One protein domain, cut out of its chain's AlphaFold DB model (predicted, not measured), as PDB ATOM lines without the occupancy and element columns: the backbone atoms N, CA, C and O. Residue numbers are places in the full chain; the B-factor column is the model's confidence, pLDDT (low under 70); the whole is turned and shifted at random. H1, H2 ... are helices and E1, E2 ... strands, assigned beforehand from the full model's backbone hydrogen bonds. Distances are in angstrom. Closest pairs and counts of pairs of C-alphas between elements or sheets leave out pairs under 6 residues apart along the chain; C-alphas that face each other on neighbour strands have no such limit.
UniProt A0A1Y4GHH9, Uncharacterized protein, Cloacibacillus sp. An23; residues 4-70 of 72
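AT A GLANCE: This is residues 4 to 70 of the 72 residues of an uncharacterized protein of Cloacibacillus sp. An23 (UniProt A0A1Y4GHH9). A small antiparallel sheet of three strands has one long helix, H2, running along one face, while the short helix H1 sits at one end of the sheet on the opposite face. H2 runs past the other end of the sheet and turns a corner into the short H3; residues 59 to 64, of which 62 to 64 belong to H3, stick out there, and H1 and H3 lie toward opposite ends of the longest axis. The printed part has 67 residues, with three named helices and three named strands in the order E1, H1, E2, E3, H2, H3; the sheet's order is E1, E2, E3, and the class is mixed, helices and strands. The whole is only just loose, close to compact, with a radius of gyration of the C-alphas of 13.5 A, and elongated, spanning 41 by 23 by 20 A.

HOW THE PARTS SIT: E1, residues 7 to 12, is an edge strand, antiparallel to the inner strand E2, residues 28 to 33, at 152 degrees; N 8 and O 32 are 2.9 A apart and N 30 and O 10 2.8 A, within hydrogen-bond range. H1, residues 14 to 21, is on the sheet at a height of 8.8 A, only just over E1 and E2 with 3 C-alphas on each; its closest C-alphas to E2 are Gly 14 and Gly 28, 7.8 A apart. E2 forms a hairpin with the edge strand E3, residues 39 to 42, at 159 degrees, with N 31 and O 39 2.8 A apart. H2, residues 45 to 60, is on the opposite face from H1 at a height of 9.3 A, making two layers, a helix over one face of a sheet. H2 lies over E2 and runs along it at 21 degrees on the local plane; their closest C-alphas, Phe 29 and Arg 45, are 6.1 A apart. H3, residues 62 to 68, is not on the sheet. With its residues 57 to 58 alone, H2 touches H3 only at the corner, and only just, with 3 pairs of C-alphas within 8 A; the closest are Lys 58 and Ala 65, 5.4 A. They run opposite ways at a steep tilt of 60 degrees. Every O i to N i+4 pair is within hydrogen-bond range in H1 and H2, and 2 of 3 in H3.

IN THESE COORDINATES: E1 begins at C-alpha 7 (23.497, -19.139, 3.163) and is 15.8 A long; E2 is 16.4 A. H2 starts at C-alpha 45 (18.293, -30.956, 1.843) and is 22.5 A long. H3 ends at C-alpha 68 (12.028, -21.590, 23.202).

THE WHOLE: The two C-alphas farthest apart, of Glu 15 and Glu 63, are 40.7 A apart. The printed part has no cut, and no link is long. The model's pLDDT is under 70 at residues 23 to 24 and 65 to 70.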
ATOM      1  N   TYR A   4      18.673 -15.131   4.063       87.69
ATOM      2  CA  TYR A   4      18.789 -16.377   3.295       87.69
ATOM      3  C   TYR A   4      19.843 -16.317   2.188       87.69
ATOM      4  O   TYR A   4      20.462 -17.335   1.895       87.69
ATOM      5  N   GLU A   5      20.077 -15.150   1.580       90.19
ATOM      6  CA  GLU A   5      21.063 -14.999   0.499       90.19
ATOM      7  C   GLU A   5      22.506 -15.178   0.997       90.19
ATOM      8  O   GLU A   5      23.412 -15.391   0.195       90.19
ATOM      9  N   GLN A   6      22.727 -15.112   2.314       92.88
ATOM     10  CA  GLN A   6      24.035 -15.339   2.932       92.88
ATOM     11  C   GLN A   6      24.356 -16.826   3.119       92.88
ATOM     12  O   GLN A   6      25.515 -17.169   3.365       92.88
ATOM     13  N   TYR A   7      23.352 -17.700   2.992       93.75
ATOM     14  CA  TYR A   7      23.497 -19.139   3.163       93.75
ATOM     15  C   TYR A   7      23.469 -19.872   1.821       93.75
ATOM     16  O   TYR A   7      22.693 -19.560   0.916       93.75
ATOM     17  N   ARG A   8      24.286 -20.920   1.701       93.81
ATOM     18  CA  ARG A   8      24.299 -21.812   0.537       93.81
ATOM     19  C   ARG A   8      24.331 -23.267   0.975       93.81
ATOM     20  O   ARG A   8      25.226 -23.677   1.703       93.81
ATOM     21  N   THR A   9      23.400 -24.065   0.458       94.50
ATOM     22  CA  THR A   9      23.412 -25.524   0.638       94.50
ATOM     23  C   THR A   9      24.129 -26.202  -0.525       94.50
ATOM     24  O   THR A   9      23.873 -25.891  -1.690       94.50
ATOM     25  N   VAL A  10      25.037 -27.127  -0.221       95.25
ATOM     26  CA  VAL A  10      25.758 -27.925  -1.223       95.25
ATOM     27  C   VAL A  10      25.797 -29.372  -0.761       95.25
ATOM     28  O   VAL A  10      26.159 -29.643   0.379       95.25
ATOM     29  N   TYR A  11      25.425 -30.298  -1.640       95.56
ATOM     30  CA  TYR A  11      25.657 -31.716  -1.395       95.56
ATOM     31  C   TYR A  11      27.096 -32.061  -1.765       95.56
ATOM     32  O   TYR A  11      27.520 -31.749  -2.878       95.56
ATOM     33  N   LEU A  12      27.813 -32.699  -0.846       94.81
ATOM     34  CA  LEU A  12      29.133 -33.259  -1.094       94.81
ATOM     35  C   LEU A  12      29.075 -34.766  -0.865       94.81
ATOM     36  O   LEU A  12      28.585 -35.225   0.170       94.81
ATOM     37  N   ASP A  13      29.590 -35.532  -1.823       93.25
ATOM     38  CA  ASP A  13      29.876 -36.945  -1.588       93.25
ATOM     39  C   ASP A  13      31.066 -37.109  -0.620       93.25
ATOM     40  O   ASP A  13      31.767 -36.148  -0.296       93.25
ATOM     41  N   GLY A  14      31.289 -38.327  -0.119       89.81
ATOM     42  CA  GLY A  14      32.311 -38.579   0.903       89.81
ATOM     43  C   GLY A  14      33.731 -38.230   0.445       89.81
ATOM     44  O   GLY A  14      34.524 -37.736   1.242       89.81
ATOM     45  N   GLU A  15      34.053 -38.411  -0.839       91.75
ATOM     46  CA  GLU A  15      35.366 -38.042  -1.377       91.75
ATOM     47  C   GLU A  15      35.509 -36.523  -1.508       91.75
ATOM     48  O   GLU A  15      36.571 -35.967  -1.215       91.75
ATOM     49  N   GLN A  16      34.446 -35.835  -1.932       94.06
ATOM     50  CA  GLN A  16      34.406 -34.373  -1.994       94.06
ATOM     51  C   GLN A  16      34.524 -33.742  -0.607       94.06
ATOM     52  O   GLN A  16      35.308 -32.811  -0.425       94.06
ATOM     53  N   ALA A  17      33.790 -34.263   0.374       91.38
ATOM     54  CA  ALA A  17      33.821 -33.777   1.745       91.38
ATOM     55  C   ALA A  17      35.205 -33.992   2.381       91.38
ATOM     56  O   ALA A  17      35.760 -33.070   2.979       91.38
ATOM     57  N   LEU A  18      35.816 -35.163   2.161       91.19
ATOM     58  CA  LEU A  18      37.179 -35.460   2.605       91.19
ATOM     59  C   LEU A  18      38.209 -34.493   1.994       91.19
ATOM     60  O   LEU A  18      39.099 -34.010   2.691       91.19
ATOM     61  N   LYS A  19      38.090 -34.182   0.696       91.69
ATOM     62  CA  LYS A  19      38.970 -33.210   0.020       91.69
ATOM     63  C   LYS A  19      38.779 -31.788   0.541       91.69
ATOM     64  O   LYS A  19      39.754 -31.050   0.634       91.69
ATOM     65  N   GLN A  20      37.539 -31.407   0.839       88.75
ATOM     66  CA  GLN A  20      37.188 -30.049   1.236       88.75
ATOM     67  C   GLN A  20      37.578 -29.738   2.685       88.75
ATOM     68  O   GLN A  20      38.040 -28.634   2.965       88.75
ATOM     69  N   PHE A  21      37.384 -30.689   3.599       87.88
ATOM     70  CA  PHE A  21      37.486 -30.440   5.038       87.88
ATOM     71  C   PHE A  21      38.576 -31.269   5.743       87.88
ATOM     72  O   PHE A  21      38.969 -30.942   6.860       87.88
ATOM     73  N   GLY A  22      39.113 -32.315   5.108       84.19
ATOM     74  CA  GLY A  22      40.097 -33.215   5.717       84.19
ATOM     75  C   GLY A  22      39.474 -34.493   6.286       84.19
ATOM     76  O   GLY A  22      38.442 -34.949   5.804       84.19
ATOM     77  N   LYS A  23      40.142 -35.141   7.253       69.81
ATOM     78  CA  LYS A  23      39.830 -36.519   7.688       69.81
ATOM     79  C   LYS A  23      38.397 -36.688   8.226       69.81
ATOM     80  O   LYS A  23      37.922 -35.850   8.981       69.81
ATOM     81  N   ASP A  24      37.785 -37.824   7.876       63.72
ATOM     82  CA  ASP A  24      36.515 -38.355   8.407       63.72
ATOM     83  C   ASP A  24      35.261 -37.481   8.209       63.72
ATOM     84  O   ASP A  24      34.383 -37.409   9.070       63.72
ATOM     85  N   HIS A  25      35.119 -36.863   7.033       79.19
ATOM     86  CA  HIS A  25      33.868 -36.198   6.665       79.19
ATOM     87  C   HIS A  25      32.909 -37.101   5.885       79.19
ATOM     88  O   HIS A  25      33.270 -37.717   4.882       79.19
ATOM     89  N   ALA A  26      31.666 -37.170   6.366       87.69
ATOM     90  CA  ALA A  26      30.613 -37.989   5.782       87.69
ATOM     91  C   ALA A  26      29.902 -37.275   4.623       87.69
ATOM     92  O   ALA A  26      29.767 -36.055   4.609       87.69
ATOM     93  N   ALA A  27      29.399 -38.053   3.665       93.38
ATOM     94  CA  ALA A  27      28.583 -37.521   2.580       93.38
ATOM     95  C   ALA A  27      27.295 -36.875   3.121       93.38
ATOM     96  O   ALA A  27      26.656 -37.411   4.031       93.38
ATOM     97  N   GLY A  28      26.878 -35.760   2.526       95.69
ATOM     98  CA  GLY A  28      25.643 -35.085   2.912       95.69
ATOM     99  C   GLY A  28      25.540 -33.649   2.418       95.69
ATOM    100  O   GLY A  28      26.363 -33.156   1.648       95.69
ATOM    101  N   PHE A  29      24.487 -32.971   2.865       96.69
ATOM    102  CA  PHE A  29      24.279 -31.552   2.625       96.69
ATOM    103  C   PHE A  29      25.047 -30.730   3.654       96.69
ATOM    104  O   PHE A  29      24.865 -30.900   4.854       96.69
ATOM    105  N   TYR A  30      25.861 -29.807   3.174       95.38
ATOM    106  CA  TYR A  30      26.572 -28.830   3.982       95.38
ATOM    107  C   TYR A  30      25.962 -27.450   3.777       95.38
ATOM    108  O   TYR A  30      25.550 -27.099   2.666       95.38
ATOM    109  N   VAL A  31      25.904 -26.675   4.854       96.44
ATOM    110  CA  VAL A  31      25.416 -25.298   4.868       96.44
ATOM    111  C   VAL A  31      26.615 -24.376   5.026       96.44
ATOM    112  O   VAL A  31      27.249 -24.348   6.076       96.44
ATOM    113  N   TYR A  32      26.909 -23.614   3.981       95.12
ATOM    114  CA  TYR A  32      27.911 -22.559   4.000       95.12
ATOM    115  C   TYR A  32      27.256 -21.232   4.353       95.12
ATOM    116  O   TYR A  32      26.143 -20.954   3.902       95.12
ATOM    117  N   HIS A  33      27.983 -20.402   5.089       94.81
ATOM    118  CA  HIS A  33      27.607 -19.029   5.386       94.81
ATOM    119  C   HIS A  33      28.785 -18.100   5.094       94.81
ATOM    120  O   HIS A  33      29.939 -18.505   5.208       94.81
ATOM    121  N   ILE A  34      28.510 -16.848   4.727       92.00
ATOM    122  CA  ILE A  34      29.561 -15.888   4.359       92.00
ATOM    123  C   ILE A  34      30.495 -15.522   5.526       92.00
ATOM    124  O   ILE A  34      31.671 -15.249   5.300       92.00
ATOM    125  N   THR A  35      29.993 -15.523   6.765       91.00
ATOM    126  CA  THR A  35      30.762 -15.139   7.966       91.00
ATOM    127  C   THR A  35      30.817 -16.196   9.070       91.00
ATOM    128  O   THR A  35      31.497 -15.973  10.068       91.00
ATOM    129  N   LYS A  36      30.100 -17.320   8.933       89.81
ATOM    130  CA  LYS A  36      30.027 -18.375   9.962       89.81
ATOM    131  C   LYS A  36      30.695 -19.651   9.455       89.81
ATOM    132  O   LYS A  36      30.845 -19.836   8.247       89.81
ATOM    133  N   ASP A  37      31.054 -20.533  10.382       90.56
ATOM    134  CA  ASP A  37      31.550 -21.866  10.058       90.56
ATOM    135  C   ASP A  37      30.526 -22.688   9.265       90.56
ATOM    136  O   ASP A  37      29.312 -22.483   9.342       90.56
ATOM    137  N   THR A  38      31.036 -23.634   8.480       92.38
ATOM    138  CA  THR A  38      30.191 -24.540   7.698       92.38
ATOM    139  C   THR A  38      29.520 -25.555   8.621       92.38
ATOM    140  O   THR A  38      30.193 -26.201   9.422       92.38
ATOM    141  N   ALA A  39      28.209 -25.736   8.474       93.38
ATOM    142  CA  ALA A  39      27.433 -26.692   9.258       93.38
ATOM    143  C   ALA A  39      27.059 -27.942   8.442       93.38
ATOM    144  O   ALA A  39      26.911 -27.882   7.218       93.38
ATOM    145  N   GLY A  40      26.884 -29.075   9.125       91.69
ATOM    146  CA  GLY A  40      26.563 -30.378   8.530       91.69
ATOM    147  C   GLY A  40      27.607 -31.460   8.854       91.69
ATOM    148  O   GLY A  40      28.450 -31.252   9.727       91.69
ATOM    149  N   PRO A  41      27.572 -32.617   8.169       94.00
ATOM    150  CA  PRO A  41      26.653 -32.964   7.083       94.00
ATOM    151  C   PRO A  41      25.227 -33.261   7.570       94.00
ATOM    152  O   PRO A  41      25.018 -33.996   8.531       94.00
ATOM    153  N   TYR A  42      24.232 -32.744   6.850       94.88
ATOM    154  CA  TYR A  42      22.821 -33.111   6.991       94.88
ATOM    155  C   TYR A  42      22.462 -34.210   5.987       94.88
ATOM    156  O   TYR A  42      22.859 -34.155   4.823       94.88
ATOM    157  N   GLN A  43      21.669 -35.196   6.407       93.38
ATOM    158  CA  GLN A  43      21.287 -36.316   5.533       93.38
ATOM    159  C   GLN A  43      20.356 -35.893   4.385       93.38
ATOM    160  O   GLN A  43      20.383 -36.494   3.315       93.38
ATOM    161  N   THR A  44      19.547 -34.846   4.582       95.50
ATOM    162  CA  THR A  44      18.579 -34.351   3.593       95.50
ATOM    163  C   THR A  44      18.732 -32.850   3.364       95.50
ATOM    164  O   THR A  44      19.176 -32.105   4.242       95.50
ATOM    165  N   ARG A  45      18.318 -32.388   2.175       93.00
ATOM    166  CA  ARG A  45      18.293 -30.956   1.843       93.00
ATOM    167  C   ARG A  45      17.362 -30.185   2.773       93.00
ATOM    168  O   ARG A  45      17.689 -29.073   3.163       93.00
ATOM    169  N   GLU A  46      16.232 -30.784   3.137       95.69
ATOM    170  CA  GLU A  46      15.268 -30.203   4.074       95.69
ATOM    171  C   GLU A  46      15.890 -29.976   5.454       95.69
ATOM    172  O   GLU A  46      15.714 -28.905   6.019       95.69
ATOM    173  N   GLY A  47      16.696 -30.915   5.966       94.50
ATOM    174  CA  GLY A  47      17.415 -30.725   7.230       94.50
ATOM    175  C   GLY A  47      18.412 -29.563   7.181       94.50
ATOM    176  O   GLY A  47      18.478 -28.764   8.113       94.50
ATOM    177  N   ALA A  48      19.139 -29.426   6.068       95.25
ATOM    178  CA  ALA A  48      20.054 -28.305   5.852       95.25
ATOM    179  C   ALA A  48      19.320 -26.958   5.735       95.25
ATOM    180  O   ALA A  48      19.790 -25.954   6.265       95.25
ATOM    181  N   LEU A  49      18.164 -26.928   5.062       95.31
ATOM    182  CA  LEU A  49      17.328 -25.731   4.979       95.31
ATOM    183  C   LEU A  49      16.776 -25.354   6.350       95.31
ATOM    184  O   LEU A  49      16.924 -24.208   6.747       95.31
ATOM    185  N   ARG A  50      16.249 -26.319   7.105       95.38
ATOM    186  CA  ARG A  50      15.716 -26.084   8.447       95.38
ATOM    187  C   ARG A  50      16.755 -25.461   9.381       95.38
ATOM    188  O   ARG A  50      16.430 -24.543  10.119       95.38
ATOM    189  N   TYR A  51      18.016 -25.893   9.303       94.81
ATOM    190  CA  TYR A  51      19.102 -25.241  10.040       94.81
ATOM    191  C   TYR A  51      19.262 -23.756   9.668       94.81
ATOM    192  O   TYR A  51      19.409 -22.923  10.557       94.81
ATOM    193  N   ILE A  52      19.192 -23.411   8.375       94.56
ATOM    194  CA  ILE A  52      19.231 -22.011   7.917       94.56
ATOM    195  C   ILE A  52      18.047 -21.228   8.492       94.56
ATOM    196  O   ILE A  52      18.233 -20.114   8.971       94.56
ATOM    197  N   GLU A  53      16.844 -21.803   8.472       93.75
ATOM    198  CA  GLU A  53      15.648 -21.166   9.039       93.75
ATOM    199  C   GLU A  53      15.806 -20.915  10.543       93.75
ATOM    200  O   GLU A  53      15.522 -19.814  11.009       93.75
ATOM    201  N   GLU A  54      16.315 -21.900  11.290       92.62
ATOM    202  CA  GLU A  54      16.582 -21.782  12.727       92.62
ATOM    203  C   GLU A  54      17.633 -20.697  13.024       92.62
ATOM    204  O   GLU A  54      17.461 -19.909  13.953       92.62
ATOM    205  N   GLU A  55      18.706 -20.608  12.234       92.69
ATOM    206  CA  GLU A  55      19.725 -19.562  12.397       92.69
ATOM    207  C   GLU A  55      19.175 -18.168  12.086       92.69
ATOM    208  O   GLU A  55      19.351 -17.242  12.879       92.69
ATOM    209  N   ILE A  56      18.442 -18.020  10.981       92.31
ATOM    210  CA  ILE A  56      17.808 -16.751  10.608       92.31
ATOM    211  C   ILE A  56      16.792 -16.327  11.667       92.31
ATOM    212  O   ILE A  56      16.730 -15.146  12.012       92.31
ATOM    213  N   PHE A  57      16.019 -17.268  12.208       89.62
ATOM    214  CA  PHE A  57      15.062 -16.989  13.270       89.62
ATOM    215  C   PHE A  57      15.758 -16.471  14.532       89.62
ATOM    216  O   PHE A  57      15.361 -15.427  15.043       89.62
ATOM    217  N   LYS A  58      16.836 -17.124  14.990       87.44
ATOM    218  CA  LYS A  58      17.622 -16.667  16.153       87.44
ATOM    219  C   LYS A  58      18.235 -15.283  15.947       87.44
ATOM    220  O   LYS A  58      18.280 -14.496  16.885       87.44
ATOM    221  N   GLU A  59      18.711 -14.988  14.739       86.56
ATOM    222  CA  GLU A  59      19.288 -13.680  14.409       86.56
ATOM    223  C   GLU A  59      18.225 -12.580  14.311       86.56
ATOM    224  O   GLU A  59      18.476 -11.440  14.697       86.56
ATOM    225  N   THR A  60      17.033 -12.917  13.815       87.19
ATOM    226  CA  THR A  60      15.936 -11.957  13.633       87.19
ATOM    227  C   THR A  60      15.167 -11.713  14.933       87.19
ATOM    228  O   THR A  60      14.748 -10.588  15.195       87.19
ATOM    229  N   TYR A  61      14.998 -12.750  15.755       86.19
ATOM    230  CA  TYR A  61      14.206 -12.738  16.986       86.19
ATOM    231  C   TYR A  61      15.000 -13.323  18.168       86.19
ATOM    232  O   TYR A  61      14.617 -14.353  18.734       86.19
ATOM    233  N   PRO A  62      16.107 -12.681  18.578       80.81
ATOM    234  CA  PRO A  62      16.976 -13.206  19.633       80.81
ATOM    235  C   PRO A  62      16.262 -13.348  20.986       80.81
ATOM    236  O   PRO A  62      16.586 -14.242  21.766       80.81
ATOM    237  N   GLU A  63      15.269 -12.497  21.257       79.75
ATOM    238  CA  GLU A  63      14.447 -12.548  22.471       79.75
ATOM    239  C   GLU A  63      13.518 -13.773  22.514       79.75
ATOM    240  O   GLU A  63      13.458 -14.448  23.538       79.75
ATOM    241  N   LEU A  64      12.896 -14.139  21.386       74.19
ATOM    242  CA  LEU A  64      12.015 -15.312  21.290       74.19
ATOM    243  C   LEU A  64      12.806 -16.628  21.292       74.19
ATOM    244  O   LEU A  64      12.397 -17.610  21.911       74.19
ATOM    245  N   ALA A  65      13.984 -16.643  20.663       62.69
ATOM    246  CA  ALA A  65      14.872 -17.804  20.667       62.69
ATOM    247  C   ALA A  65      15.388 -18.171  22.075       62.69
ATOM    248  O   ALA A  65      15.692 -19.336  22.346       62.69
ATOM    249  N   ALA A  66      15.491 -17.190  22.979       64.25
ATOM    250  CA  ALA A  66      15.877 -17.419  24.370       64.25
ATOM    251  C   ALA A  66      14.751 -18.054  25.210       64.25
ATOM    252  O   ALA A  66      15.038 -18.719  26.208       64.25
ATOM    253  N   GLU A  67      13.488 -17.878  24.813       61.38
ATOM    254  CA  GLU A  67      12.325 -18.469  25.486       61.38
ATOM    255  C   GLU A  67      12.054 -19.909  25.023       61.38
ATOM    256  O   GLU A  67      11.773 -20.765  25.861       61.38
ATOM    257  N   GLU A  68      12.253 -20.232  23.738       56.62
ATOM    258  CA  GLU A  68      12.028 -21.590  23.202       56.62
ATOM    259  C   GLU A  68      12.970 -22.660  23.803       56.62
ATOM    260  O   GLU A  68      12.634 -23.842  23.856       56.62
ATOM    261  N   ASN A  69      14.138 -22.257  24.318       52.06
ATOM    262  CA  ASN A  69      15.098 -23.149  24.989       52.06
ATOM    263  C   ASN A  69      14.749 -23.473  26.455       52.06
ATOM    264  O   ASN A  69      15.455 -24.266  27.076       52.06
ATOM    265  N   LYS A  70      13.713 -22.853  27.037       50.41
ATOM    266  CA  LYS A  70      13.268 -23.158  28.410       50.41
ATOM    267  C   LYS A  70      12.176 -24.225  28.486       50.41
ATOM    268  O   LYS A  70      11.971 -24.766  29.567       50.41
TER     269      LYS A  70